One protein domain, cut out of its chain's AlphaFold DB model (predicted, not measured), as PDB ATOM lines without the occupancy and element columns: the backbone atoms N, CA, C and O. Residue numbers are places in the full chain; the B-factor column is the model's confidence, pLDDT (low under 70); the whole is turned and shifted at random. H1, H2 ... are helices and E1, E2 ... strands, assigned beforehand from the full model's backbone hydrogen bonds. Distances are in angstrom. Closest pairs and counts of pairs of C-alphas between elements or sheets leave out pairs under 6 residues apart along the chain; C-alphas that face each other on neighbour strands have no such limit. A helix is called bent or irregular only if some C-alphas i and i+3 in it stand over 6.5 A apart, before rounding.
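AT A GLANCE: This is residues 124 to 220 and 228 to 330 of the 708 residues of an uncharacterized protein of Nocardia cerradoensis (UniProt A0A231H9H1). A small antiparallel sheet, E1 E2 E4, sits at one end of a long up-and-down bundle of three helices, H1, H5 and H6, in which each runs against the one before it. H4 runs alongside H1, the short H2 and H3 pack on H6, and a thin arm, residues 266 to 278 with E3, leads away from the sheet. The printed part has 200 residues, mostly helix, in the order H1 H2 H3 H4 H5 E1 E2 E3 E4 H6. It is only just compact, close to loose, with a radius of gyration of the C-alphas of 19.3 A and an elongated outline of 64 by 41 by 30 A.

HOW THE PARTS SIT: E2, residues 262 to 265, is the inner strand. E1, residues 257 to 259, forms a hairpin with it, N 259 and O 262 being 2.8 A apart. E4, residues 279 to 283, is its other antiparallel neighbour, with N 265 and O 279 at 2.8 A. H6, residues 295 to 329, only grazes the sheet with residues 295 to 301. H5, residues 228 to 249, touches H6 at a shallow tilt of 4 degrees, opposite ways; the closest C-alphas, of Val 241 and Ala 309, are 5.9 A apart. H1, residues 146 to 168, touches H6 with residues 148 to 155 alone, Leu 148 and Glu 298 having the closest C-alphas, 7.4 A. H1 and H5 only just touch, with 3 pairs of C-alphas within 8 A, the closest those of Leu 166 and Leu 231, 6.7 A. H4, residues 199 to 219, touches H1 the same way at 15 degrees, a shallow tilt, closest at the C-alphas of Ser 147 and Tyr 199, 6.3 A; it is apart from H6. H3, residues 189 to 196, touches H6 about perpendicular, 89 degrees, closest at the C-alphas of Ser 193 and Pro 295, 5.9 A. H2, residues 178 to 182, touches H6, closest at the C-alphas of Leu 181 and Gln 307, 7.3 A. Every O i to N i+4 pair is within hydrogen-bond range in H1, H2 and H5; H3 has 3 of 4, H4 14 of 17, H6 28 of 31.

IN THESE COORDINATES: H1 begins at C-alpha 146 (-39.834, 6.585, 52.626) and spans 32.6 A, H4 32.9 A, H5 31.0 A. H6 spans 47.9 A, has a kink of 32 degrees near residue 302 and ends at C-alpha 329 (-31.573, -30.419, 26.501). H4 is irregular, C-alphas 216 and 219 being 7.3 A apart, and H6 only just, with 6.6 A between C-alphas 300 and 303. E3, residues 269 to 271, pairs with no named strand.

THE WHOLE: Residues 221 to 227 are not printed, a gap of 15.9 A between C-alphas 220 and 228. The link E4 to H6 is long. Mean pLDDT of the printed part is 80.6, with 54 residues under 70, among them 167 to 191.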
ATOM      1  N   PHE A 124     -40.156  -6.104  61.241       94.06
ATOM      2  CA  PHE A 124     -40.522  -6.856  60.036       94.06
ATOM      3  C   PHE A 124     -41.756  -6.252  59.363       94.06
ATOM      4  O   PHE A 124     -42.735  -5.930  60.042       94.06
ATOM      5  N   LEU A 125     -41.714  -6.133  58.035       87.19
ATOM      6  CA  LEU A 125     -42.909  -5.853  57.243       87.19
ATOM      7  C   LEU A 125     -43.980  -6.936  57.491       87.19
ATOM      8  O   LEU A 125     -43.641  -8.085  57.795       87.19
ATOM      9  N   PRO A 126     -45.276  -6.595  57.390       85.88
ATOM     10  CA  PRO A 126     -46.340  -7.578  57.526       85.88
ATOM     11  C   PRO A 126     -46.314  -8.582  56.368       85.88
ATOM     12  O   PRO A 126     -46.038  -8.227  55.224       85.88
ATOM     13  N   SER A 127     -46.682  -9.824  56.681       84.00
ATOM     14  CA  SER A 127     -47.081 -10.828  55.692       84.00
ATOM     15  C   SER A 127     -48.313 -10.358  54.913       84.00
ATOM     16  O   SER A 127     -49.197  -9.708  55.480       84.00
ATOM     17  N   ASP A 128     -48.420 -10.744  53.641       80.50
ATOM     18  CA  ASP A 128     -49.626 -10.522  52.837       80.50
ATOM     19  C   ASP A 128     -50.777 -11.497  53.195       80.50
ATOM     20  O   ASP A 128     -51.904 -11.349  52.709       80.50
ATOM     21  N   GLY A 129     -50.503 -12.489  54.055       82.25
ATOM     22  CA  GLY A 129     -51.444 -13.508  54.520       82.25
ATOM     23  C   GLY A 129     -51.736 -14.640  53.526       82.25
ATOM     24  O   GLY A 129     -52.631 -15.453  53.789       82.25
ATOM     25  N   LYS A 130     -51.034 -14.715  52.391       82.62
ATOM     26  CA  LYS A 130     -51.181 -15.777  51.387       82.62
ATOM     27  C   LYS A 130     -50.326 -17.001  51.737       82.62
ATOM     28  O   LYS A 130     -49.582 -17.045  52.713       82.62
ATOM     29  N   LYS A 131     -50.492 -18.070  50.952       79.69
ATOM     30  CA  LYS A 131     -49.674 -19.286  51.060       79.69
ATOM     31  C   LYS A 131     -48.518 -19.215  50.075       79.69
ATOM     32  O   LYS A 131     -48.737 -19.390  48.880       79.69
ATOM     33  N   HIS A 132     -47.319 -19.044  50.609       82.00
ATOM     34  CA  HIS A 132     -46.075 -19.039  49.850       82.00
ATOM     35  C   HIS A 132     -45.342 -20.379  49.930       82.00
ATOM     36  O   HIS A 132     -45.601 -21.192  50.824       82.00
ATOM     37  N   PHE A 133     -44.399 -20.609  49.015       80.62
ATOM     38  CA  PHE A 133     -43.466 -21.738  49.126       80.62
ATOM     39  C   PHE A 133     -42.486 -21.557  50.303       80.62
ATOM     40  O   PHE A 133     -42.209 -22.498  51.046       80.62
ATOM     41  N   GLU A 134     -41.999 -20.332  50.479       86.75
ATOM     42  CA  GLU A 134     -41.208 -19.842  51.608       86.75
ATOM     43  C   GLU A 134     -41.605 -18.375  51.795       86.75
ATOM     44  O   GLU A 134     -41.647 -17.627  50.820       86.75
ATOM     45  N   GLU A 135     -41.905 -17.966  53.025       91.69
ATOM     46  CA  GLU A 135     -42.288 -16.586  53.328       91.69
ATOM     47  C   GLU A 135     -41.048 -15.675  53.415       91.69
ATOM     48  O   GLU A 135     -40.017 -16.038  54.006       91.69
ATOM     49  N   VAL A 136     -41.136 -14.483  52.828       93.56
ATOM     50  CA  VAL A 136     -40.111 -13.440  52.871       93.56
ATOM     51  C   VAL A 136     -40.639 -12.274  53.689       93.56
ATOM     52  O   VAL A 136     -41.524 -11.553  53.255       93.56
ATOM     53  N   LEU A 137     -40.047 -12.077  54.866       95.31
ATOM     54  CA  LEU A 137     -40.264 -10.898  55.694       95.31
ATOM     55  C   LEU A 137     -38.916 -10.194  55.842       95.31
ATOM     56  O   LEU A 137     -37.978 -10.773  56.403       95.31
ATOM     57  N   LEU A 138     -38.799  -8.977  55.317       96.62
ATOM     58  CA  LEU A 138     -37.616  -8.135  55.469       96.62
ATOM     59  C   LEU A 138     -37.807  -7.143  56.617       96.62
ATOM     60  O   LEU A 138     -38.904  -6.636  56.872       96.62
ATOM     61  N   TYR A 139     -36.723  -6.897  57.345       97.25
ATOM     62  CA  TYR A 139     -36.707  -5.961  58.458       97.25
ATOM     63  C   TYR A 139     -36.576  -4.513  57.976       97.25
ATOM     64  O   TYR A 139     -35.768  -4.183  57.114       97.25
ATOM     65  N   VAL A 140     -37.346  -3.630  58.593       96.94
ATOM     66  CA  VAL A 140     -37.296  -2.185  58.415       96.94
ATOM     67  C   VAL A 140     -36.399  -1.565  59.489       96.94
ATOM     68  O   VAL A 140     -36.767  -1.625  60.669       96.94
ATOM     69  N   PRO A 141     -35.279  -0.913  59.123       96.62
ATOM     70  CA  PRO A 141     -34.441  -0.212  60.084       96.62
ATOM     71  C   PRO A 141     -35.138   1.030  60.658       96.62
ATOM     72  O   PRO A 141     -35.932   1.706  59.997       96.62
ATOM     73  N   LYS A 142     -34.821   1.352  61.917       95.56
ATOM     74  CA  LYS A 142     -35.307   2.565  62.594       95.56
ATOM     75  C   LYS A 142     -34.888   3.814  61.828       95.56
ATOM     76  O   LYS A 142     -33.765   3.887  61.342       95.56
ATOM     77  N   GLY A 143     -35.760   4.821  61.805       94.44
ATOM     78  CA  GLY A 143     -35.452   6.135  61.232       94.44
ATOM     79  C   GLY A 143     -35.244   6.146  59.715       94.44
ATOM     80  O   GLY A 143     -34.731   7.128  59.203       94.44
ATOM     81  N   ARG A 144     -35.607   5.092  58.984       94.88
ATOM     82  CA  ARG A 144     -35.525   5.076  57.516       94.88
ATOM     83  C   ARG A 144     -36.344   6.173  56.835       94.88
ATOM     84  O   ARG A 144     -37.357   6.629  57.367       94.88
ATOM     85  N   SER A 145     -35.925   6.532  55.630       93.50
ATOM     86  CA  SER A 145     -36.659   7.332  54.657       93.50
ATOM     87  C   SER A 145     -37.778   6.524  53.989       93.50
ATOM     88  O   SER A 145     -37.735   5.293  53.931       93.50
ATOM     89  N   GLU A 146     -38.774   7.216  53.431       89.06
ATOM     90  CA  GLU A 146     -39.834   6.585  52.626       89.06
ATOM     91  C   GLU A 146     -39.271   5.875  51.379       89.06
ATOM     92  O   GLU A 146     -39.769   4.829  50.977       89.06
ATOM     93  N   SER A 147     -38.174   6.372  50.800       87.81
ATOM     94  CA  SER A 147     -37.489   5.688  49.695       87.81
ATOM     95  C   SER A 147     -36.869   4.361  50.137       87.81
ATOM     96  O   SER A 147     -36.950   3.375  49.406       87.81
ATOM     97  N   LEU A 148     -36.296   4.297  51.345       92.88
ATOM     98  CA  LEU A 148     -35.757   3.049  51.889       92.88
ATOM     99  C   LEU A 148     -36.879   2.083  52.309       92.88
ATOM    100  O   LEU A 148     -36.690   0.873  52.215       92.88
ATOM    101  N   LEU A 149     -38.059   2.579  52.714       93.69
ATOM    102  CA  LEU A 149     -39.258   1.740  52.869       93.69
ATOM    103  C   LEU A 149     -39.600   1.030  51.565       93.69
ATOM    104  O   LEU A 149     -39.654  -0.197  51.545       93.69
ATOM    105  N   GLU A 150     -39.821   1.796  50.501       89.38
ATOM    106  CA  GLU A 150     -40.312   1.243  49.242       89.38
ATOM    107  C   GLU A 150     -39.278   0.326  48.585       89.38
ATOM    108  O   GLU A 150     -39.651  -0.708  48.043       89.38
ATOM    109  N   LEU A 151     -37.976   0.616  48.714       91.06
ATOM    110  CA  LEU A 151     -36.926  -0.299  48.258       91.06
ATOM    111  C   LEU A 151     -36.924  -1.626  49.037       91.06
ATOM    112  O   LEU A 151     -36.750  -2.685  48.434       91.06
ATOM    113  N   ILE A 152     -37.125  -1.602  50.361       94.81
ATOM    114  CA  ILE A 152     -37.221  -2.834  51.164       94.81
ATOM    115  C   ILE A 152     -38.505  -3.607  50.814       94.81
ATOM    116  O   ILE A 152     -38.460  -4.835  50.749       94.81
ATOM    117  N   GLN A 153     -39.618  -2.920  50.536       92.06
ATOM    118  CA  GLN A 153     -40.862  -3.545  50.069       92.06
ATOM    119  C   GLN A 153     -40.698  -4.199  48.692       92.06
ATOM    120  O   GLN A 153     -40.957  -5.392  48.575       92.06
ATOM    121  N   ASP A 154     -40.179  -3.487  47.685       86.81
ATOM    122  CA  ASP A 154     -39.916  -4.065  46.357       86.81
ATOM    123  C   ASP A 154     -38.949  -5.250  46.436       86.81
ATOM    124  O   ASP A 154     -39.200  -6.294  45.834       86.81
ATOM    125  N   THR A 155     -37.895  -5.147  47.252       92.06
ATOM    126  CA  THR A 155     -36.968  -6.266  47.474       92.06
ATOM    127  C   THR A 155     -37.688  -7.467  48.093       92.06
ATOM    128  O   THR A 155     -37.473  -8.596  47.648       92.06
ATOM    129  N   GLN A 156     -38.558  -7.249  49.085       93.81
ATOM    130  CA  GLN A 156     -39.344  -8.310  49.716       93.81
ATOM    131  C   GLN A 156     -40.287  -8.979  48.714       93.81
ATOM    132  O   GLN A 156     -40.237 -10.199  48.564       93.81
ATOM    133  N   ASP A 157     -41.113  -8.200  48.020       87.56
ATOM    134  CA  ASP A 157     -42.143  -8.705  47.110       87.56
ATOM    135  C   ASP A 157     -41.511  -9.427  45.912       87.56
ATOM    136  O   ASP A 157     -41.970 -10.493  45.493       87.56
ATOM    137  N   THR A 158     -40.386  -8.910  45.414       86.88
ATOM    138  CA  THR A 158     -39.632  -9.523  44.318       86.88
ATOM    139  C   THR A 158     -38.939 -10.824  44.771       86.88
ATOM    140  O   THR A 158     -38.971 -11.827  44.050       86.88
ATOM    141  N   MET A 159     -38.395 -10.886  45.998       90.75
ATOM    142  CA  MET A 159     -37.902 -12.141  46.600       90.75
ATOM    143  C   MET A 159     -39.031 -13.148  46.862       90.75
ATOM    144  O   MET A 159     -38.839 -14.354  46.670       90.75
ATOM    145  N   GLN A 160     -40.213 -12.675  47.257       90.19
ATOM    146  CA  GLN A 160     -41.382 -13.513  47.505       90.19
ATOM    147  C   GLN A 160     -41.875 -14.168  46.207       90.19
ATOM    148  O   GLN A 160     -41.995 -15.395  46.140       90.19
ATOM    149  N   ALA A 161     -42.044 -13.371  45.147       84.00
ATOM    150  CA  ALA A 161     -42.377 -13.848  43.806       84.00
ATOM    151  C   ALA A 161     -41.339 -14.851  43.274       84.00
ATOM    152  O   ALA A 161     -41.701 -15.856  42.655       84.00
ATOM    153  N   GLY A 162     -40.054 -14.631  43.576       85.12
ATOM    154  CA  GLY A 162     -38.997 -15.609  43.341       85.12
ATOM    155  C   GLY A 162     -39.322 -16.964  43.975       85.12
ATOM    156  O   GLY A 162     -39.499 -17.946  43.250       85.12
ATOM    157  N   PHE A 163     -39.435 -17.044  45.308       87.50
ATOM    158  CA  PHE A 163     -39.712 -18.321  45.985       87.50
ATOM    159  C   PHE A 163     -40.977 -19.018  45.469       87.50
ATOM    160  O   PHE A 163     -40.973 -20.242  45.302       87.50
ATOM    161  N   ASP A 164     -42.030 -18.266  45.156       82.06
ATOM    162  CA  ASP A 164     -43.268 -18.838  44.626       82.06
ATOM    163  C   ASP A 164     -43.107 -19.386  43.195       82.06
ATOM    164  O   ASP A 164     -43.691 -20.423  42.870       82.06
ATOM    165  N   SER A 165     -42.232 -18.794  42.371       78.44
ATOM    166  CA  SER A 165     -41.856 -19.337  41.050       78.44
ATOM    167  C   SER A 165     -41.072 -20.659  41.132       78.44
ATOM    168  O   SER A 165     -41.192 -21.519  40.255       78.44
ATOM    169  N   LEU A 166     -40.324 -20.904  42.217       72.88
ATOM    170  CA  LEU A 166     -39.753 -22.236  42.486       72.88
ATOM    171  C   LEU A 166     -40.837 -23.244  42.877       72.88
ATOM    172  O   LEU A 166     -40.722 -24.427  42.544       72.88
ATOM    173  N   GLY A 167     -41.904 -22.775  43.530       64.88
ATOM    174  CA  GLY A 167     -43.128 -23.542  43.748       64.88
ATOM    175  C   GLY A 167     -43.809 -23.930  42.431       64.88
ATOM    176  O   GLY A 167     -44.104 -25.109  42.224       64.88
ATOM    177  N   SER A 168     -43.980 -22.974  41.509       64.56
ATOM    178  CA  SER A 168     -44.545 -23.211  40.166       64.56
ATOM    179  C   SER A 168     -43.635 -24.023  39.246       64.56
ATOM    180  O   SER A 168     -44.115 -24.662  38.309       64.56
ATOM    181  N   ARG A 169     -42.332 -24.061  39.557       57.50
ATOM    182  CA  ARG A 169     -41.275 -24.758  38.808       57.50
ATOM    183  C   ARG A 169     -41.027 -24.187  37.420       57.50
ATOM    184  O   ARG A 169     -40.462 -24.889  36.579       57.50
ATOM    185  N   ASN A 170     -41.363 -22.918  37.204       60.56
ATOM    186  CA  ASN A 170     -40.875 -22.170  36.057       60.56
ATOM    187  C   ASN A 170     -39.925 -21.048  36.510       60.56
ATOM    188  O   ASN A 170     -40.349 -19.902  36.648       60.56
ATOM    189  N   PRO A 171     -38.619 -21.336  36.706       56.41
ATOM    190  CA  PRO A 171     -37.639 -20.317  37.089       56.41
ATOM    191  C   PRO A 171     -37.495 -19.177  36.073       56.41
ATOM    192  O   PRO A 171     -36.920 -18.152  36.409       56.41
ATOM    193  N   LYS A 172     -37.991 -19.342  34.836       58.59
ATOM    194  CA  LYS A 172     -37.969 -18.300  33.796       58.59
ATOM    195  C   LYS A 172     -39.025 -17.210  34.012       58.59
ATOM    196  O   LYS A 172     -38.924 -16.159  33.389       58.59
ATOM    197  N   ASP A 173     -40.007 -17.453  34.881       62.38
ATOM    198  CA  ASP A 173     -40.995 -16.448  35.288       62.38
ATOM    199  C   ASP A 173     -40.536 -15.648  36.518       62.38
ATOM    200  O   ASP A 173     -41.229 -14.713  36.929       62.38
ATOM    201  N   ALA A 174     -39.382 -16.000  37.103       60.25
ATOM    202  CA  ALA A 174     -38.791 -15.246  38.196       60.25
ATOM    203  C   ALA A 174     -38.498 -13.799  37.745       60.25
ATOM    204  O   ALA A 174     -38.062 -13.574  36.612       60.25
ATOM    205  N   PRO A 175     -38.760 -12.804  38.604       62.53
ATOM    206  CA  PRO A 175     -38.530 -11.408  38.266       62.53
ATOM    207  C   PRO A 175     -37.041 -11.081  38.110       62.53
ATOM    208  O   PRO A 175     -36.219 -11.513  38.911       62.53
ATOM    209  N   ASP A 176     -36.721 -10.234  37.131       66.50
ATOM    210  CA  ASP A 176     -35.415  -9.584  37.052       66.50
ATOM    211  C   ASP A 176     -35.359  -8.387  38.018       66.50
ATOM    212  O   ASP A 176     -36.105  -7.406  37.890       66.50
ATOM    213  N   PHE A 177     -34.462  -8.474  38.998       61.38
ATOM    214  CA  PHE A 177     -34.200  -7.407  39.960       61.38
ATOM    215  C   PHE A 177     -33.182  -6.369  39.437       61.38
ATOM    216  O   PHE A 177     -33.212  -5.224  39.891       61.38
ATOM    217  N   ASN A 178     -32.294  -6.724  38.495       65.12
ATOM    218  CA  ASN A 178     -31.234  -5.824  38.014       65.12
ATOM    219  C   ASN A 178     -31.818  -4.601  37.304       65.12
ATOM    220  O   ASN A 178     -31.374  -3.477  37.548       65.12
ATOM    221  N   SER A 179     -32.873  -4.810  36.507       64.94
ATOM    222  CA  SER A 179     -33.623  -3.748  35.820       64.94
ATOM    223  C   SER A 179     -34.017  -2.559  36.710       64.94
ATOM    224  O   SER A 179     -34.120  -1.440  36.210       64.94
ATOM    225  N   LEU A 180     -34.213  -2.776  38.015       56.66
ATOM    226  CA  LEU A 180     -34.641  -1.750  38.967       56.66
ATOM    227  C   LEU A 180     -33.458  -0.998  39.598       56.66
ATOM    228  O   LEU A 180     -33.534   0.211  39.812       56.66
ATOM    229  N   LEU A 181     -32.336  -1.683  39.840       62.34
ATOM    230  CA  LEU A 181     -31.133  -1.067  40.411       62.34
ATOM    231  C   LEU A 181     -30.343  -0.263  39.363       62.34
ATOM    232  O   LEU A 181     -29.880   0.848  39.641       62.34
ATOM    233  N   GLU A 182     -30.230  -0.798  38.144       66.38
ATOM    234  CA  GLU A 182     -29.483  -0.182  37.040       66.38
ATOM    235  C   GLU A 182     -30.122   1.132  36.559       66.38
ATOM    236  O   GLU A 182     -29.417   2.078  36.200       66.38
ATOM    237  N   GLN A 183     -31.455   1.240  36.612       58.34
ATOM    238  CA  GLN A 183     -32.188   2.423  36.144       58.34
ATOM    239  C   GLN A 183     -31.999   3.663  37.044       58.34
ATOM    240  O   GLN A 183     -32.315   4.785  36.634       58.34
ATOM    241  N   HIS A 184     -31.462   3.482  38.256       53.97
ATOM    242  CA  HIS A 184     -31.407   4.513  39.297       53.97
ATOM    243  C   HIS A 184     -29.992   4.922  39.752       53.97
ATOM    244  O   HIS A 184     -29.881   5.793  40.610       53.97
ATOM    245  N   GLN A 185     -28.919   4.378  39.152       56.94
ATOM    246  CA  GLN A 185     -27.515   4.703  39.496       56.94
ATOM    247  C   GLN A 185     -27.224   4.604  41.006       56.94
ATOM    248  O   GLN A 185     -26.576   5.463  41.610       56.94
ATOM    249  N   LEU A 186     -27.756   3.556  41.636       58.06
ATOM    250  CA  LEU A 186     -27.689   3.357  43.084       58.06
ATOM    251  C   LEU A 186     -26.278   2.978  43.585       58.06
ATOM    252  O   LEU A 186     -26.090   2.769  44.779       58.06
ATOM    253  N   ASP A 187     -25.283   2.864  42.704       54.69
ATOM    254  CA  ASP A 187     -23.895   2.509  43.027       54.69
ATOM    255  C   ASP A 187     -23.133   3.635  43.755       54.69
ATOM    256  O   ASP A 187     -22.084   3.397  44.357       54.69
ATOM    257  N   LYS A 188     -23.658   4.869  43.730       55.97
ATOM    258  CA  LYS A 188     -23.003   6.069  44.279       55.97
ATOM    259  C   LYS A 188     -23.842   6.738  45.375       55.97
ATOM    260  O   LYS A 188     -25.062   6.803  45.240       55.97
ATOM    261  N   PRO A 189     -23.218   7.367  46.394       47.69
ATOM    262  CA  PRO A 189     -23.932   8.129  47.426       47.69
ATOM    263  C   PRO A 189     -24.860   9.223  46.884       47.69
ATOM    264  O   PRO A 189     -25.940   9.426  47.426       47.69
ATOM    265  N   GLN A 190     -24.495   9.895  45.781       57.78
ATOM    266  CA  GLN A 190     -25.397  10.868  45.152       57.78
ATOM    267  C   GLN A 190     -26.616  10.211  44.483       57.78
ATOM    268  O   GLN A 190     -27.653  10.856  44.358       57.78
ATOM    269  N   GLY A 191     -26.512   8.948  44.056       61.50
ATOM    270  CA  GLY A 191     -27.604   8.198  43.435       61.50
ATOM    271  C   GLY A 191     -28.788   8.026  44.380       61.50
ATOM    272  O   GLY A 191     -29.914   8.346  44.008       61.50
ATOM    273  N   TRP A 192     -28.533   7.634  45.632       72.88
ATOM    274  CA  TRP A 192     -29.598   7.462  46.621       72.88
ATOM    275  C   TRP A 192     -30.297   8.772  46.990       72.88
ATOM    276  O   TRP A 192     -31.525   8.846  46.952       72.88
ATOM    277  N   SER A 193     -29.537   9.847  47.225       64.88
ATOM    278  CA  SER A 193     -30.112  11.182  47.442       64.88
ATOM    279  C   SER A 193     -30.972  11.643  46.253       64.88
ATOM    280  O   SER A 193     -32.066  12.165  46.448       64.88
ATOM    281  N   ASN A 194     -30.545  11.360  45.016       65.94
ATOM    282  CA  ASN A 194     -31.336  11.639  43.811       65.94
ATOM    283  C   ASN A 194     -32.598  10.759  43.683       65.94
ATOM    284  O   ASN A 194     -33.549  11.164  43.014       65.94
ATOM    285  N   VAL A 195     -32.624   9.559  44.276       63.59
ATOM    286  CA  VAL A 195     -33.814   8.688  44.320       63.59
ATOM    287  C   VAL A 195     -34.819   9.182  45.356       63.59
ATOM    288  O   VAL A 195     -36.016   9.176  45.066       63.59
ATOM    289  N   ILE A 196     -34.357   9.717  46.490       62.44
ATOM    290  CA  ILE A 196     -35.210  10.436  47.450       62.44
ATOM    291  C   ILE A 196     -35.905  11.621  46.757       62.44
ATOM    292  O   ILE A 196     -37.128  11.747  46.828       62.44
ATOM    293  N   ASP A 197     -35.169  12.415  45.975       64.25
ATOM    294  CA  ASP A 197     -35.735  13.523  45.184       64.25
ATOM    295  C   ASP A 197     -36.666  13.069  44.034       64.25
ATOM    296  O   ASP A 197     -37.432  13.871  43.492       64.25
ATOM    297  N   ARG A 198     -36.626  11.786  43.642       66.62
ATOM    298  CA  ARG A 198     -37.423  11.194  42.545       66.62
ATOM    299  C   ARG A 198     -38.452  10.159  43.008       66.62
ATOM    300  O   ARG A 198     -38.985   9.431  42.167       66.62
ATOM    301  N   TYR A 199     -38.776  10.141  44.300       69.81
ATOM    302  CA  TYR A 199     -39.726   9.234  44.958       69.81
ATOM    303  C   TYR A 199     -40.992   8.914  44.126       69.81
ATOM    304  O   TYR A 199     -41.258   7.753  43.830       69.81
ATOM    305  N   ASP A 200     -41.702   9.931  43.612       70.50
ATOM    306  CA  ASP A 200     -42.916   9.772  42.780       70.50
ATOM    307  C   ASP A 200     -42.720   8.940  41.489       70.50
ATOM    308  O   ASP A 200     -43.696   8.477  40.891       70.50
ATOM    309  N   THR A 201     -41.483   8.816  40.999       71.06
ATOM    310  CA  THR A 201     -41.134   7.996  39.825       71.06
ATOM    311  C   THR A 201     -40.816   6.569  40.247       71.06
ATOM    312  O   THR A 201     -41.334   5.639  39.635       71.06
ATOM    313  N   PHE A 202     -40.030   6.408  41.315       64.31
ATOM    314  CA  PHE A 202     -39.697   5.111  41.908       64.31
ATOM    315  C   PHE A 202     -40.971   4.332  42.274       64.31
ATOM    316  O   PHE A 202     -41.190   3.223  41.782       64.31
ATOM    317  N   LYS A 203     -41.885   4.987  43.001       71.88
ATOM    318  CA  LYS A 203     -43.181   4.436  43.411       71.88
ATOM    319  C   LYS A 203     -44.030   3.918  42.241       71.88
ATOM    320  O   LYS A 203     -44.601   2.840  42.320       71.88
ATOM    321  N   LYS A 204     -44.079   4.643  41.116       75.50
ATOM    322  CA  LYS A 204     -44.855   4.222  39.931       75.50
ATOM    323  C   LYS A 204     -44.270   2.995  39.239       75.50
ATOM    324  O   LYS A 204     -45.026   2.185  38.702       75.50
ATOM    325  N   THR A 205     -42.944   2.871  39.215       69.50
ATOM    326  CA  THR A 205     -42.271   1.676  38.689       69.50
ATOM    327  C   THR A 205     -42.581   0.461  39.564       69.50
ATOM    328  O   THR A 205     -42.855  -0.612  39.027       69.50
ATOM    329  N   PHE A 206     -42.617   0.647  40.888       65.44
ATOM    330  CA  PHE A 206     -43.036  -0.373  41.851       65.44
ATOM    331  C   PHE A 206     -44.507  -0.795  41.660       65.44
ATOM    332  O   PHE A 206     -44.765  -1.969  41.390       65.44
ATOM    333  N   ASP A 207     -45.456   0.152  41.673       73.31
ATOM    334  CA  ASP A 207     -46.897  -0.122  41.509       73.31
ATOM    335  C   ASP A 207     -47.192  -0.949  40.228       73.31
ATOM    336  O   ASP A 207     -47.957  -1.914  40.246       73.31
ATOM    337  N   SER A 208     -46.535  -0.609  39.109       71.38
ATOM    338  CA  SER A 208     -46.688  -1.290  37.806       71.38
ATOM    339  C   SER A 208     -46.119  -2.723  37.785       71.38
ATOM    340  O   SER A 208     -46.643  -3.619  37.105       71.38
ATOM    341  N   ARG A 209     -45.050  -2.978  38.553       65.06
ATOM    342  CA  ARG A 209     -44.481  -4.324  38.733       65.06
ATOM    343  C   ARG A 209     -45.423  -5.211  39.543       65.06
ATOM    344  O   ARG A 209     -45.688  -6.337  39.121       65.06
ATOM    345  N   GLU A 210     -45.984  -4.700  40.641       65.81
ATOM    346  CA  GLU A 210     -46.919  -5.453  41.492       65.81
ATOM    347  C   GLU A 210     -48.148  -5.950  40.699       65.81
ATOM    348  O   GLU A 210     -48.566  -7.103  40.843       65.81
ATOM    349  N   GLU A 211     -48.692  -5.116  39.804       69.94
ATOM    350  CA  GLU A 211     -49.785  -5.493  38.895       69.94
ATOM    351  C   GLU A 211     -49.362  -6.608  37.918       69.94
ATOM    352  O   GLU A 211     -50.033  -7.639  37.816       69.94
ATOM    353  N   THR A 212     -48.182  -6.481  37.300       67.69
ATOM    354  CA  THR A 212     -47.615  -7.502  36.396       67.69
ATOM    355  C   THR A 212     -47.416  -8.863  37.090       67.69
ATOM    356  O   THR A 212     -47.626  -9.917  36.478       67.69
ATOM    357  N   TYR A 213     -47.035  -8.880  38.372       62.84
ATOM    358  CA  TYR A 213     -46.855 -10.122  39.140       62.84
ATOM    359  C   TYR A 213     -48.174 -10.777  39.555       62.84
ATOM    360  O   TYR A 213     -48.281 -12.009  39.528       62.84
ATOM    361  N   LYS A 214     -49.201  -9.983  39.882       66.25
ATOM    362  CA  LYS A 214     -50.554 -10.492  40.170       66.25
ATOM    363  C   LYS A 214     -51.164 -11.223  38.976       66.25
ATOM    364  O   LYS A 214     -51.967 -12.131  39.182       66.25
ATOM    365  N   ASP A 215     -50.774 -10.881  37.751       66.88
ATOM    366  CA  ASP A 215     -51.216 -11.589  36.548       66.88
ATOM    367  C   ASP A 215     -50.431 -12.878  36.272       66.88
ATOM    368  O   ASP A 215     -51.050 -13.908  36.005       66.88
ATOM    369  N   LYS A 216     -49.099 -12.878  36.413       60.44
ATOM    370  CA  LYS A 216     -48.273 -14.079  36.163       60.44
ATOM    371  C   LYS A 216     -48.427 -15.189  37.213       60.44
ATOM    372  O   LYS A 216     -48.201 -16.355  36.909       60.44
ATOM    373  N   SER A 217     -48.808 -14.855  38.444       54.31
ATOM    374  CA  SER A 217     -48.865 -15.803  39.574       54.31
ATOM    375  C   SER A 217     -50.143 -16.657  39.653       54.31
ATOM    376  O   SER A 217     -50.280 -17.471  40.568       54.31
ATOM    377  N   LYS A 218     -51.085 -16.515  38.711       58.97
ATOM    378  CA  LYS A 218     -52.412 -17.161  38.774       58.97
ATOM    379  C   LYS A 218     -52.414 -18.680  38.518       58.97
ATOM    380  O   LYS A 218     -53.327 -19.350  38.994       58.97
ATOM    381  N   ASP A 219     -51.393 -19.231  37.852       48.09
ATOM    382  CA  ASP A 219     -51.397 -20.605  37.303       48.09
ATOM    383  C   ASP A 219     -50.358 -21.571  37.930       48.09
ATOM    384  O   ASP A 219     -49.779 -22.436  37.268       48.09
ATOM    385  N   VAL A 220     -50.111 -21.467  39.240       43.09
ATOM    386  CA  VAL A 220     -49.137 -22.315  39.961       43.09
ATOM    387  C   VAL A 220     -49.683 -23.732  40.217       43.09
ATOM    388  O   VAL A 220     -50.492 -23.941  41.121       43.09
ATOM    389  N   GLN A 228     -36.746 -32.164  42.502       72.12
ATOM    390  CA  GLN A 228     -36.946 -31.733  43.890       72.12
ATOM    391  C   GLN A 228     -35.640 -31.425  44.647       72.12
ATOM    392  O   GLN A 228     -35.622 -30.513  45.466       72.12
ATOM    393  N   LYS A 229     -34.541 -32.145  44.378       79.81
ATOM    394  CA  LYS A 229     -33.253 -31.901  45.055       79.81
ATOM    395  C   LYS A 229     -32.637 -30.557  44.661       79.81
ATOM    396  O   LYS A 229     -32.169 -29.839  45.540       79.81
ATOM    397  N   ASP A 230     -32.652 -30.229  43.371       78.88
ATOM    398  CA  ASP A 230     -32.052 -28.996  42.854       78.88
ATOM    399  C   ASP A 230     -32.910 -27.771  43.216       78.88
ATOM    400  O   ASP A 230     -32.365 -26.731  43.581       78.88
ATOM    401  N   LEU A 231     -34.244 -27.917  43.247       79.00
ATOM    402  CA  LEU A 231     -35.150 -26.894  43.790       79.00
ATOM    403  C   LEU A 231     -34.906 -26.636  45.288       79.00
ATOM    404  O   LEU A 231     -34.878 -25.482  45.707       79.00
ATOM    405  N   LEU A 232     -34.687 -27.682  46.097       83.69
ATOM    406  CA  LEU A 232     -34.371 -27.534  47.525       83.69
ATOM    407  C   LEU A 232     -32.987 -26.905  47.769       83.69
ATOM    408  O   LEU A 232     -32.845 -26.105  48.692       83.69
ATOM    409  N   ASP A 233     -31.978 -27.232  46.953       88.00
ATOM    410  CA  ASP A 233     -30.648 -26.597  47.001       88.00
ATOM    411  C   ASP A 233     -30.723 -25.107  46.628       88.00
ATOM    412  O   ASP A 233     -30.159 -24.270  47.334       88.00
ATOM    413  N   CYS A 234     -31.475 -24.764  45.575       87.12
ATOM    414  CA  CYS A 234     -31.758 -23.379  45.197       87.12
ATOM    415  C   CYS A 234     -32.457 -22.627  46.339       87.12
ATOM    416  O   CYS A 234     -31.910 -21.658  46.867       87.12
ATOM    417  N   ALA A 235     -33.597 -23.133  46.818       89.06
ATOM    418  CA  ALA A 235     -34.352 -22.527  47.912       89.06
ATOM    419  C   ALA A 235     -33.515 -22.337  49.189       89.06
ATOM    420  O   ALA A 235     -33.615 -21.304  49.850       89.06
ATOM    421  N   SER A 236     -32.648 -23.296  49.529       92.88
ATOM    422  CA  SER A 236     -31.759 -23.174  50.689       92.88
ATOM    423  C   SER A 236     -30.714 -22.065  50.530       92.88
ATOM    424  O   SER A 236     -30.334 -21.458  51.530       92.88
ATOM    425  N   LYS A 237     -30.237 -21.798  49.309       93.88
ATOM    426  CA  LYS A 237     -29.281 -20.714  49.025       93.88
ATOM    427  C   LYS A 237     -29.956 -19.351  49.038       93.88
ATOM    428  O   LYS A 237     -29.424 -18.424  49.637       93.88
ATOM    429  N   LEU A 238     -31.148 -19.258  48.455       93.12
ATOM    430  CA  LEU A 238     -31.976 -18.052  48.490       93.12
ATOM    431  C   LEU A 238     -32.386 -17.684  49.917       93.12
ATOM    432  O   LEU A 238     -32.324 -16.516  50.288       93.12
ATOM    433  N   ARG A 239     -32.710 -18.679  50.760       94.94
ATOM    434  CA  ARG A 239     -32.933 -18.448  52.195       94.94
ATOM    435  C   ARG A 239     -31.677 -17.875  52.855       94.94
ATOM    436  O   ARG A 239     -31.784 -16.896  53.575       94.94
ATOM    437  N   GLY A 240     -30.495 -18.403  52.533       96.00
ATOM    438  CA  GLY A 240     -29.222 -17.833  52.984       96.00
ATOM    439  C   GLY A 240     -29.037 -16.357  52.603       96.00
ATOM    440  O   GLY A 240     -28.594 -15.578  53.438       96.00
ATOM    441  N   VAL A 241     -29.431 -15.955  51.388       96.31
ATOM    442  CA  VAL A 241     -29.402 -14.546  50.947       96.31
ATOM    443  C   VAL A 241     -30.421 -13.687  51.705       96.31
ATOM    444  O   VAL A 241     -30.059 -12.612  52.183       96.31
ATOM    445  N   LYS A 242     -31.665 -14.163  51.870       96.06
ATOM    446  CA  LYS A 242     -32.709 -13.500  52.679       96.06
ATOM    447  C   LYS A 242     -32.236 -13.270  54.117       96.06
ATOM    448  O   LYS A 242     -32.384 -12.172  54.649       96.06
ATOM    449  N   ASP A 243     -31.678 -14.303  54.742       96.75
ATOM    450  CA  ASP A 243     -31.254 -14.279  56.142       96.75
ATOM    451  C   ASP A 243     -30.012 -13.385  56.334       96.75
ATOM    452  O   ASP A 243     -29.940 -12.639  57.309       96.75
ATOM    453  N   GLU A 244     -29.070 -13.394  55.380       97.12
ATOM    454  CA  GLU A 244     -27.916 -12.482  55.358       97.12
ATOM    455  C   GLU A 244     -28.363 -11.015  55.224       97.12
ATOM    456  O   GLU A 244     -27.934 -10.172  56.014       97.12
ATOM    457  N   LEU A 245     -29.270 -10.711  54.285       97.06
ATOM    458  CA  LEU A 245     -29.833  -9.368  54.111       97.06
ATOM    459  C   LEU A 245     -30.555  -8.894  55.379       97.06
ATOM    460  O   LEU A 245     -30.322  -7.779  55.844       97.06
ATOM    461  N   ASN A 246     -31.382  -9.752  55.979       97.62
ATOM    462  CA  ASN A 246     -32.059  -9.449  57.238       97.62
ATOM    463  C   ASN A 246     -31.080  -9.179  58.389       97.62
ATOM    464  O   ASN A 246     -31.367  -8.325  59.225       97.62
ATOM    465  N   GLY A 247     -29.927  -9.853  58.420       96.69
ATOM    466  CA  GLY A 247     -28.860  -9.579  59.384       96.69
ATOM    467  C   GLY A 247     -28.305  -8.153  59.283       96.69
ATOM    468  O   GLY A 247     -28.065  -7.528  60.315       96.69
ATOM    469  N   PHE A 248     -28.165  -7.617  58.066       96.31
ATOM    470  CA  PHE A 248     -27.768  -6.221  57.844       96.31
ATOM    471  C   PHE A 248     -28.907  -5.239  58.156       96.31
ATOM    472  O   PHE A 248     -28.705  -4.279  58.897       96.31
ATOM    473  N   LEU A 249     -30.125  -5.500  57.667       96.44
ATOM    474  CA  LEU A 249     -31.289  -4.630  57.896       96.44
ATOM    475  C   LEU A 249     -31.653  -4.490  59.387       96.44
ATOM    476  O   LEU A 249     -32.095  -3.425  59.814       96.44
ATOM    477  N   GLN A 250     -31.431  -5.533  60.195       96.38
ATOM    478  CA  GLN A 250     -31.646  -5.524  61.650       96.38
ATOM    479  C   GLN A 250     -30.576  -4.764  62.447       96.38
ATOM    480  O   GLN A 250     -30.712  -4.640  63.669       96.38
ATOM    481  N   GLN A 251     -29.508  -4.266  61.815       94.69
ATOM    482  CA  GLN A 251     -28.443  -3.579  62.534       94.69
ATOM    483  C   GLN A 251     -28.937  -2.234  63.093       94.69
ATOM    484  O   GLN A 251     -29.289  -1.315  62.354       94.69
ATOM    485  N   ASP A 252     -28.972  -2.135  64.426       92.06
ATOM    486  CA  ASP A 252     -29.550  -1.005  65.152       92.06
ATOM    487  C   ASP A 252     -28.484  -0.003  65.618       92.06
ATOM    488  O   ASP A 252     -27.834  -0.173  66.655       92.06
ATOM    489  N   TYR A 253     -28.349   1.091  64.871       93.44
ATOM    490  CA  TYR A 253     -27.443   2.192  65.194       93.44
ATOM    491  C   TYR A 253     -28.063   3.232  66.156       93.44
ATOM    492  O   TYR A 253     -27.412   4.222  66.491       93.44
ATOM    493  N   SER A 254     -29.299   3.050  66.640       89.94
ATOM    494  CA  SER A 254     -29.942   4.018  67.556       89.94
ATOM    495  C   SER A 254     -29.332   4.062  68.962       89.94
ATOM    496  O   SER A 254     -29.642   4.958  69.743       89.94
ATOM    497  N   THR A 255     -28.470   3.097  69.291       88.31
ATOM    498  CA  THR A 255     -27.849   2.930  70.617       88.31
ATOM    499  C   THR A 255     -26.551   3.725  70.810       88.31
ATOM    500  O   THR A 255     -26.009   3.747  71.917       88.31
ATOM    501  N   TYR A 256     -26.041   4.376  69.759       89.38
ATOM    502  CA  TYR A 256     -24.820   5.184  69.819       89.38
ATOM    503  C   TYR A 256     -25.050   6.576  70.434       89.38
ATOM    504  O   TYR A 256     -26.173   6.991  70.716       89.38
ATOM    505  N   THR A 257     -23.963   7.312  70.684       85.75
ATOM    506  CA  THR A 257     -24.007   8.589  71.407       85.75
ATOM    507  C   THR A 257     -24.805   9.654  70.651       85.75
ATOM    508  O   THR A 257     -24.404  10.113  69.578       85.75
ATOM    509  N   GLN A 258     -25.900  10.112  71.259       86.88
ATOM    510  CA  GLN A 258     -26.650  11.279  70.806       86.88
ATOM    511  C   GLN A 258     -25.867  12.565  71.115       86.88
ATOM    512  O   GLN A 258     -25.450  12.803  72.248       86.88
ATOM    513  N   LYS A 259     -25.686  13.423  70.108       86.44
ATOM    514  CA  LYS A 259     -25.042  14.740  70.208       86.44
ATOM    515  C   LYS A 259     -26.025  15.811  69.728       86.44
ATOM    516  O   LYS A 259     -26.009  16.249  68.580       86.44
ATOM    517  N   GLY A 260     -26.935  16.216  70.616       86.31
ATOM    518  CA  GLY A 260     -27.968  17.218  70.325       86.31
ATOM    519  C   GLY A 260     -29.011  16.726  69.315       86.31
ATOM    520  O   GLY A 260     -29.956  16.033  69.694       86.31
ATOM    521  N   ASN A 261     -28.849  17.099  68.042       89.81
ATOM    522  CA  ASN A 261     -29.738  16.721  66.931       89.81
ATOM    523  C   ASN A 261     -29.146  15.657  65.996       89.81
ATOM    524  O   ASN A 261     -29.738  15.367  64.956       89.81
ATOM    525  N   THR A 262     -28.015  15.051  66.362       93.19
ATOM    526  CA  THR A 262     -27.433  13.916  65.638       93.19
ATOM    527  C   THR A 262     -27.212  12.717  66.554       93.19
ATOM    528  O   THR A 262     -27.106  12.862  67.773       93.19
ATOM    529  N   ILE A 263     -27.135  11.524  65.968       93.00
ATOM    530  CA  ILE A 263     -26.582  10.325  66.611       93.00
ATOM    531  C   ILE A 263     -25.370   9.923  65.786       93.00
ATOM    532  O   ILE A 263     -25.474   9.789  64.560       93.00
ATOM    533  N   VAL A 264     -24.227   9.773  66.451       92.50
ATOM    534  CA  VAL A 264     -22.951   9.522  65.779       92.50
ATOM    535  C   VAL A 264     -22.394   8.145  66.116       92.50
ATOM    536  O   VAL A 264     -22.297   7.772  67.285       92.50
ATOM    537  N   LEU A 265     -21.996   7.408  65.084       90.94
ATOM    538  CA  LEU A 265     -21.178   6.214  65.213       90.94
ATOM    539  C   LEU A 265     -19.731   6.667  65.489       90.94
ATOM    540  O   LEU A 265     -19.192   7.443  64.696       90.94
ATOM    541  N   PRO A 266     -19.091   6.233  66.591       85.31
ATOM    542  CA  PRO A 266     -17.697   6.572  66.843       85.31
ATOM    543  C   PRO A 266     -16.810   5.988  65.742       85.31
ATOM    544  O   PRO A 266     -16.927   4.805  65.410       85.31
ATOM    545  N   GLY A 267     -15.921   6.817  65.188       80.62
ATOM    546  CA  GLY A 267     -15.007   6.396  64.128       80.62
ATOM    547  C   GLY A 267     -14.087   5.255  64.577       80.62
ATOM    548  O   GLY A 267     -13.759   5.118  65.760       80.62
ATOM    549  N   ALA A 268     -13.649   4.416  63.637       79.50
ATOM    550  CA  ALA A 268     -12.770   3.300  63.959       79.50
ATOM    551  C   ALA A 268     -11.421   3.792  64.521       79.50
ATOM    552  O   ALA A 268     -10.817   4.748  64.026       79.50
ATOM    553  N   HIS A 269     -10.899   3.106  65.542       60.06
ATOM    554  CA  HIS A 269      -9.526   3.317  66.002       60.06
ATOM    555  C   HIS A 269      -8.545   2.672  65.015       60.06
ATOM    556  O   HIS A 269      -8.210   1.493  65.132       60.06
ATOM    557  N   VAL A 270      -8.069   3.459  64.049       71.75
ATOM    558  CA  VAL A 270      -7.074   3.037  63.047       71.75
ATOM    559  C   VAL A 270      -5.688   2.863  63.683       71.75
ATOM    560  O   VAL A 270      -4.900   2.014  63.267       71.75
ATOM    561  N   SER A 271      -5.375   3.642  64.723       72.56
ATOM    562  CA  SER A 271      -4.184   3.449  65.557       72.56
ATOM    563  C   SER A 271      -4.399   3.958  66.986       72.56
ATOM    564  O   SER A 271      -5.361   4.666  67.270       72.56
ATOM    565  N   ALA A 272      -3.447   3.681  67.885       69.31
ATOM    566  CA  ALA A 272      -3.440   4.224  69.250       69.31
ATOM    567  C   ALA A 272      -3.388   5.770  69.322       69.31
ATOM    568  O   ALA A 272      -3.583   6.339  70.393       69.31
ATOM    569  N   THR A 273      -3.110   6.446  68.203       71.62
ATOM    570  CA  THR A 273      -3.030   7.912  68.083       71.62
ATOM    571  C   THR A 273      -3.953   8.475  67.000       71.62
ATOM    572  O   THR A 273      -3.869   9.661  66.683       71.62
ATOM    573  N   THR A 274      -4.794   7.646  66.375       63.47
ATOM    574  CA  THR A 274      -5.618   8.046  65.226       63.47
ATOM    575  C   THR A 274      -6.948   7.311  65.258       63.47
ATOM    576  O   THR A 274      -7.011   6.107  65.012       63.47
ATOM    577  N   THR A 275      -8.005   8.064  65.532       77.50
ATOM    578  CA  THR A 275      -9.393   7.642  65.344       77.50
ATOM    579  C   THR A 275      -9.897   8.291  64.061       77.50
ATOM    580  O   THR A 275      -9.563   9.449  63.794       77.50
ATOM    581  N   GLU A 276     -10.675   7.568  63.264       81.31
ATOM    582  CA  GLU A 276     -11.467   8.181  62.195       81.31
ATOM    583  C   GLU A 276     -12.461   9.210  62.769       81.31
ATOM    584  O   GLU A 276     -12.789   9.152  63.959       81.31
ATOM    585  N   PRO A 277     -12.918  10.189  61.969       84.94
ATOM    586  CA  PRO A 277     -13.960  11.105  62.415       84.94
ATOM    587  C   PRO A 277     -15.246  10.340  62.755       84.94
ATOM    588  O   PRO A 277     -15.593   9.370  62.085       84.94
ATOM    589  N   ASP A 278     -15.963  10.812  63.776       87.81
ATOM    590  CA  ASP A 278     -17.305  10.324  64.101       87.81
ATOM    591  C   ASP A 278     -18.240  10.473  62.890       87.81
ATOM    592  O   ASP A 278     -18.348  11.550  62.295       87.81
ATOM    593  N   GLU A 279     -18.957   9.406  62.553       92.19
ATOM    594  CA  GLU A 279     -19.869   9.360  61.416       92.19
ATOM    595  C   GLU A 279     -21.299   9.666  61.870       92.19
ATOM    596  O   GLU A 279     -21.817   9.045  62.796       92.19
ATOM    597  N   THR A 280     -21.961  10.634  61.233       93.50
ATOM    598  CA  THR A 280     -23.352  10.976  61.572       93.50
ATOM    599  C   THR A 280     -24.312  10.019  60.877       93.50
ATOM    600  O   THR A 280     -24.528  10.118  59.669       93.50
ATOM    601  N   VAL A 281     -24.900   9.110  61.657       96.00
ATOM    602  CA  VAL A 281     -25.811   8.068  61.157       96.00
ATOM    603  C   VAL A 281     -27.260   8.546  61.159       96.00
ATOM    604  O   VAL A 281     -27.988   8.275  60.211       96.00
ATOM    605  N   TYR A 282     -27.668   9.311  62.179       96.25
ATOM    606  CA  TYR A 282     -29.002   9.917  62.234       96.25
ATOM    607  C   TYR A 282     -28.948  11.421  62.452       96.25
ATOM    608  O   TYR A 282     -28.073  11.938  63.153       96.25
ATOM    609  N   THR A 283     -29.965  12.105  61.936       94.44
ATOM    610  CA  THR A 283     -30.235  13.528  62.158       94.44
ATOM    611  C   THR A 283     -31.709  13.754  62.490       94.44
ATOM    612  O   THR A 283     -32.569  12.949  62.139       94.44
ATOM    613  N   ARG A 284     -32.023  14.866  63.156       93.12
ATOM    614  CA  ARG A 284     -33.388  15.402  63.279       93.12
ATOM    615  C   ARG A 284     -33.374  16.910  63.043       93.12
ATOM    616  O   ARG A 284     -32.384  17.574  63.351       93.12
ATOM    617  N   LYS A 285     -34.464  17.465  62.506       84.25
ATOM    618  CA  LYS A 285     -34.549  18.904  62.181       84.25
ATOM    619  C   LYS A 285     -34.672  19.755  63.450       84.25
ATOM    620  O   LYS A 285     -33.941  20.730  63.613       84.25
ATOM    621  N   THR A 286     -35.552  19.364  64.365       81.75
ATOM    622  CA  THR A 286     -35.776  20.006  65.668       81.75
ATOM    623  C   THR A 286     -35.775  18.974  66.797       81.75
ATOM    624  O   THR A 286     -35.879  17.776  66.554       81.75
ATOM    625  N   GLU A 287     -35.700  19.427  68.054       77.94
ATOM    626  CA  GLU A 287     -35.729  18.543  69.235       77.94
ATOM    627  C   GLU A 287     -37.007  17.684  69.349       77.94
ATOM    628  O   GLU A 287     -36.996  16.651  70.019       77.94
ATOM    629  N   ASN A 288     -38.105  18.116  68.714       81.56
ATOM    630  CA  ASN A 288     -39.395  17.424  68.747       81.56
ATOM    631  C   ASN A 288     -39.557  16.393  67.623       81.56
ATOM    632  O   ASN A 288     -40.469  15.570  67.704       81.56
ATOM    633  N   ASP A 289     -38.710  16.446  66.594       87.69
ATOM    634  CA  ASP A 289     -38.786  15.537  65.455       87.69
ATOM    635  C   ASP A 289     -38.143  14.184  65.782       87.69
ATOM    636  O   ASP A 289     -37.227  14.076  66.607       87.69
ATOM    637  N   ASN A 290     -38.610  13.151  65.084       92.75
ATOM    638  CA  ASN A 290     -37.975  11.841  65.091       92.75
ATOM    639  C   ASN A 290     -36.591  11.915  64.428       92.75
ATOM    640  O   ASN A 290     -36.372  12.680  63.485       92.75
ATOM    641  N   PHE A 291     -35.665  11.090  64.908       95.06
ATOM    642  CA  PHE A 291     -34.399  10.835  64.240       95.06
ATOM    643  C   PHE A 291     -34.629  10.032  62.957       95.06
ATOM    644  O   PHE A 291     -35.316   9.008  62.961       95.06
ATOM    645  N   VAL A 292     -34.017  10.507  61.877       95.31
ATOM    646  CA  VAL A 292     -34.036   9.916  60.537       95.31
ATOM    647  C   VAL A 292     -32.594   9.623  60.120       95.31
ATOM    648  O   VAL A 292     -31.686  10.387  60.466       95.31
ATOM    649  N   LEU A 293     -32.366   8.509  59.429       95.56
ATOM    650  CA  LEU A 293     -31.074   8.134  58.862       95.56
ATOM    651  C   LEU A 293     -30.592   9.212  57.881       95.56
ATOM    652  O   LEU A 293     -31.388   9.846  57.186       95.56
ATOM    653  N   THR A 294     -29.281   9.435  57.822       94.19
ATOM    654  CA  THR A 294     -28.685  10.246  56.753       94.19
ATOM    655  C   THR A 294     -28.699   9.464  55.434       94.19
ATOM    656  O   THR A 294     -28.510   8.246  55.467       94.19
ATOM    657  N   PRO A 295     -28.880  10.109  54.264       91.50
ATOM    658  CA  PRO A 295     -28.818   9.420  52.970       91.50
ATOM    659  C   PRO A 295     -27.513   8.638  52.771       91.50
ATOM    660  O   PRO A 295     -27.518   7.549  52.199       91.50
ATOM    661  N   GLU A 296     -26.402   9.153  53.300       88.50
ATOM    662  CA  GLU A 296     -25.099   8.490  53.297       88.50
ATOM    663  C   GLU A 296     -25.104   7.204  54.138       88.50
ATOM    664  O   GLU A 296     -24.571   6.186  53.693       88.50
ATOM    665  N   ALA A 297     -25.730   7.219  55.321       93.56
ATOM    666  CA  ALA A 297     -25.885   6.031  56.156       93.56
ATOM    667  C   ALA A 297     -26.847   5.010  55.533       93.56
ATOM    668  O   ALA A 297     -26.551   3.815  55.552       93.56
ATOM    669  N   GLU A 298     -27.959   5.456  54.936       93.75
ATOM    670  CA  GLU A 298     -28.874   4.568  54.208       93.75
ATOM    671  C   GLU A 298     -28.158   3.850  53.070       93.75
ATOM    672  O   GLU A 298     -28.193   2.617  52.999       93.75
ATOM    673  N   GLN A 299     -27.440   4.607  52.235       91.00
ATOM    674  CA  GLN A 299     -26.659   4.054  51.137       91.00
ATOM    675  C   GLN A 299     -25.637   3.027  51.639       91.00
ATOM    676  O   GLN A 299     -25.530   1.924  51.098       91.00
ATOM    677  N   LYS A 300     -24.868   3.403  52.664       91.25
ATOM    678  CA  LYS A 300     -23.725   2.635  53.158       91.25
ATOM    679  C   LYS A 300     -24.129   1.345  53.864       91.25
ATOM    680  O   LYS A 300     -23.504   0.321  53.599       91.25
ATOM    681  N   TYR A 301     -25.121   1.398  54.752       94.19
ATOM    682  CA  TYR A 301     -25.457   0.293  55.658       94.19
ATOM    683  C   TYR A 301     -26.642  -0.560  55.203       94.19
ATOM    684  O   TYR A 301     -26.761  -1.696  55.657       94.19
ATOM    685  N   TYR A 302     -27.495  -0.058  54.303       95.50
ATOM    686  CA  TYR A 302     -28.708  -0.772  53.894       95.50
ATOM    687  C   TYR A 302     -28.810  -0.949  52.373       95.50
ATOM    688  O   TYR A 302     -28.887  -2.087  51.912       95.50
ATOM    689  N   VAL A 303     -28.746   0.121  51.572       93.12
ATOM    690  CA  VAL A 303     -28.947   0.039  50.106       93.12
ATOM    691  C   VAL A 303     -27.862  -0.806  49.424       93.12
ATOM    692  O   VAL A 303     -28.182  -1.673  48.611       93.12
ATOM    693  N   SER A 304     -26.592  -0.633  49.800       90.06
ATOM    694  CA  SER A 304     -25.463  -1.448  49.314       90.06
ATOM    695  C   SER A 304     -25.640  -2.954  49.586       90.06
ATOM    696  O   SER A 304     -25.284  -3.806  48.765       90.06
ATOM    697  N   HIS A 305     -26.230  -3.296  50.733       94.81
ATOM    698  CA  HIS A 305     -26.495  -4.670  51.145       94.81
ATOM    699  C   HIS A 305     -27.726  -5.247  50.440       94.81
ATOM    700  O   HIS A 305     -27.698  -6.418  50.063       94.81
ATOM    701  N   ILE A 306     -28.753  -4.427  50.178       94.50
ATOM    702  CA  ILE A 306     -29.895  -4.780  49.321       94.50
ATOM    703  C   ILE A 306     -29.406  -5.125  47.906       94.50
ATOM    704  O   ILE A 306     -29.705  -6.213  47.420       94.50
ATOM    705  N   GLN A 307     -28.576  -4.277  47.286       89.25
ATOM    706  CA  GLN A 307     -27.960  -4.548  45.974       89.25
ATOM    707  C   GLN A 307     -27.166  -5.858  45.972       89.25
ATOM    708  O   GLN A 307     -27.392  -6.736  45.145       89.25
ATOM    709  N   THR A 308     -26.283  -6.032  46.959       91.94
ATOM    710  CA  THR A 308     -25.458  -7.243  47.084       91.94
ATOM    711  C   THR A 308     -26.315  -8.505  47.249       91.94
ATOM    712  O   THR A 308     -25.957  -9.574  46.748       91.94
ATOM    713  N   ALA A 309     -27.439  -8.411  47.964       93.94
ATOM    714  CA  ALA A 309     -28.388  -9.508  48.108       93.94
ATOM    715  C   ALA A 309     -29.113  -9.801  46.787       93.94
ATOM    716  O   ALA A 309     -29.214 -10.966  46.407       93.94
ATOM    717  N   VAL A 310     -29.540  -8.767  46.061       89.75
ATOM    718  CA  VAL A 310     -30.133  -8.866  44.721       89.75
ATOM    719  C   VAL A 310     -29.193  -9.560  43.724       89.75
ATOM    720  O   VAL A 310     -29.589 -10.551  43.110       89.75
ATOM    721  N   ASP A 311     -27.932  -9.134  43.624       86.75
ATOM    722  CA  ASP A 311     -26.957  -9.734  42.701       86.75
ATOM    723  C   ASP A 311     -26.732 -11.227  43.003       86.75
ATOM    724  O   ASP A 311     -26.696 -12.079  42.107       86.75
ATOM    725  N   LYS A 312     -26.598 -11.568  44.293       92.44
ATOM    726  CA  LYS A 312     -26.487 -12.962  44.753       92.44
ATOM    727  C   LYS A 312     -27.743 -13.762  44.407       92.44
ATOM    728  O   LYS A 312     -27.625 -14.914  43.993       92.44
ATOM    729  N   TRP A 313     -28.918 -13.169  44.598       91.81
ATOM    730  CA  TRP A 313     -30.216 -13.787  44.353       91.81
ATOM    731  C   TRP A 313     -30.401 -14.138  42.874       91.81
ATOM    732  O   TRP A 313     -30.591 -15.316  42.558       91.81
ATOM    733  N   ASN A 314     -30.243 -13.160  41.977       85.81
ATOM    734  CA  ASN A 314     -30.330 -13.348  40.524       85.81
ATOM    735  C   ASN A 314     -29.381 -14.449  40.052       85.81
ATOM    736  O   ASN A 314     -29.799 -15.412  39.413       85.81
ATOM    737  N   LYS A 315     -28.121 -14.398  40.496       88.62
ATOM    738  CA  LYS A 315     -27.122 -15.416  40.165       88.62
ATOM    739  C   LYS A 315     -27.528 -16.833  40.590       88.62
ATOM    740  O   LYS A 315     -27.276 -17.782  39.851       88.62
ATOM    741  N   ILE A 316     -28.147 -17.000  41.763       88.31
ATOM    742  CA  ILE A 316     -28.643 -18.309  42.226       88.31
ATOM    743  C   ILE A 316     -29.805 -18.799  41.346       88.31
ATOM    744  O   ILE A 316     -29.868 -20.001  41.056       88.31
ATOM    745  N   TYR A 317     -30.690 -17.900  40.897       82.31
ATOM    746  CA  TYR A 317     -31.751 -18.227  39.938       82.31
ATOM    747  C   TYR A 317     -31.184 -18.652  38.588       82.31
ATOM    748  O   TYR A 317     -31.495 -19.756  38.140       82.31
ATOM    749  N   ASP A 318     -30.306 -17.854  37.986       81.44
ATOM    750  CA  ASP A 318     -29.723 -18.130  36.670       81.44
ATOM    751  C   ASP A 318     -28.920 -19.435  36.658       81.44
ATOM    752  O   ASP A 318     -29.123 -20.288  35.788       81.44
ATOM    753  N   ASP A 319     -28.071 -19.664  37.668       84.00
ATOM    754  CA  ASP A 319     -27.334 -20.925  37.835       84.00
ATOM    755  C   ASP A 319     -28.275 -22.135  37.964       84.00
ATOM    756  O   ASP A 319     -27.918 -23.255  37.581       84.00
ATOM    757  N   THR A 320     -29.479 -21.939  38.504       82.12
ATOM    758  CA  THR A 320     -30.493 -22.988  38.665       82.12
ATOM    759  C   THR A 320     -31.297 -23.197  37.379       82.12
ATOM    760  O   THR A 320     -31.466 -24.337  36.940       82.12
ATOM    761  N   ALA A 321     -31.722 -22.123  36.714       76.62
ATOM    762  CA  ALA A 321     -32.406 -22.162  35.425       76.62
ATOM    763  C   ALA A 321     -31.520 -22.803  34.342       76.62
ATOM    764  O   ALA A 321     -31.975 -23.689  33.615       76.62
ATOM    765  N   MET A 322     -30.229 -22.453  34.295       75.69
ATOM    766  CA  MET A 322     -29.247 -23.074  33.401       75.69
ATOM    767  C   MET A 322     -29.047 -24.570  33.671       75.69
ATOM    768  O   MET A 322     -28.827 -25.328  32.725       75.69
ATOM    769  N   LYS A 323     -29.112 -25.026  34.931       78.38
ATOM    770  CA  LYS A 323     -29.055 -26.466  35.250       78.38
ATOM    771  C   LYS A 323     -30.280 -27.197  34.720       78.38
ATOM    772  O   LYS A 323     -30.111 -28.233  34.085       78.38
ATOM    773  N   PHE A 324     -31.482 -26.658  34.932       71.69
ATOM    774  CA  PHE A 324     -32.702 -27.275  34.412       71.69
ATOM    775  C   PHE A 324     -32.750 -27.271  32.884       71.69
ATOM    776  O   PHE A 324     -33.115 -28.289  32.307       71.69
ATOM    777  N   GLN A 325     -32.305 -26.195  32.225       70.31
ATOM    778  CA  GLN A 325     -32.200 -26.165  30.765       70.31
ATOM    779  C   GLN A 325     -31.239 -27.252  30.262       70.31
ATOM    780  O   GLN A 325     -31.644 -28.078  29.458       70.31
ATOM    781  N   LYS A 326     -30.024 -27.358  30.822       73.69
ATOM    782  CA  LYS A 326     -29.064 -28.419  30.453       73.69
ATOM    783  C   LYS A 326     -29.584 -29.832  30.731       73.69
ATOM    784  O   LYS A 326     -29.296 -30.747  29.970       73.69
ATOM    785  N   GLN A 327     -30.331 -30.034  31.819       68.81
ATOM    786  CA  GLN A 327     -30.981 -31.319  32.100       68.81
ATOM    787  C   GLN A 327     -32.078 -31.632  31.071       68.81
ATOM    788  O   GLN A 327     -32.207 -32.790  30.685       68.81
ATOM    789  N   ALA A 328     -32.834 -30.627  30.611       63.31
ATOM    790  CA  ALA A 328     -33.880 -30.766  29.597       63.31
ATOM    791  C   ALA A 328     -33.317 -30.986  28.181       63.31
ATOM    792  O   ALA A 328     -33.819 -31.846  27.461       63.31
ATOM    793  N   ASP A 329     -32.241 -30.288  27.807       59.50
ATOM    794  CA  ASP A 329     -31.573 -30.419  26.501       59.50
ATOM    795  C   ASP A 329     -31.049 -31.852  26.252       59.50
ATOM    796  O   ASP A 329     -30.904 -32.279  25.110       59.50
ATOM    797  N   HIS A 330     -30.809 -32.623  27.321       56.12
ATOM    798  CA  HIS A 330     -30.411 -34.034  27.269       56.12
ATOM    799  C   HIS A 330     -31.582 -35.040  27.328       56.12
ATOM    800  O   HIS A 330     -31.334 -36.244  27.397       56.12
TER     801      HIS A 330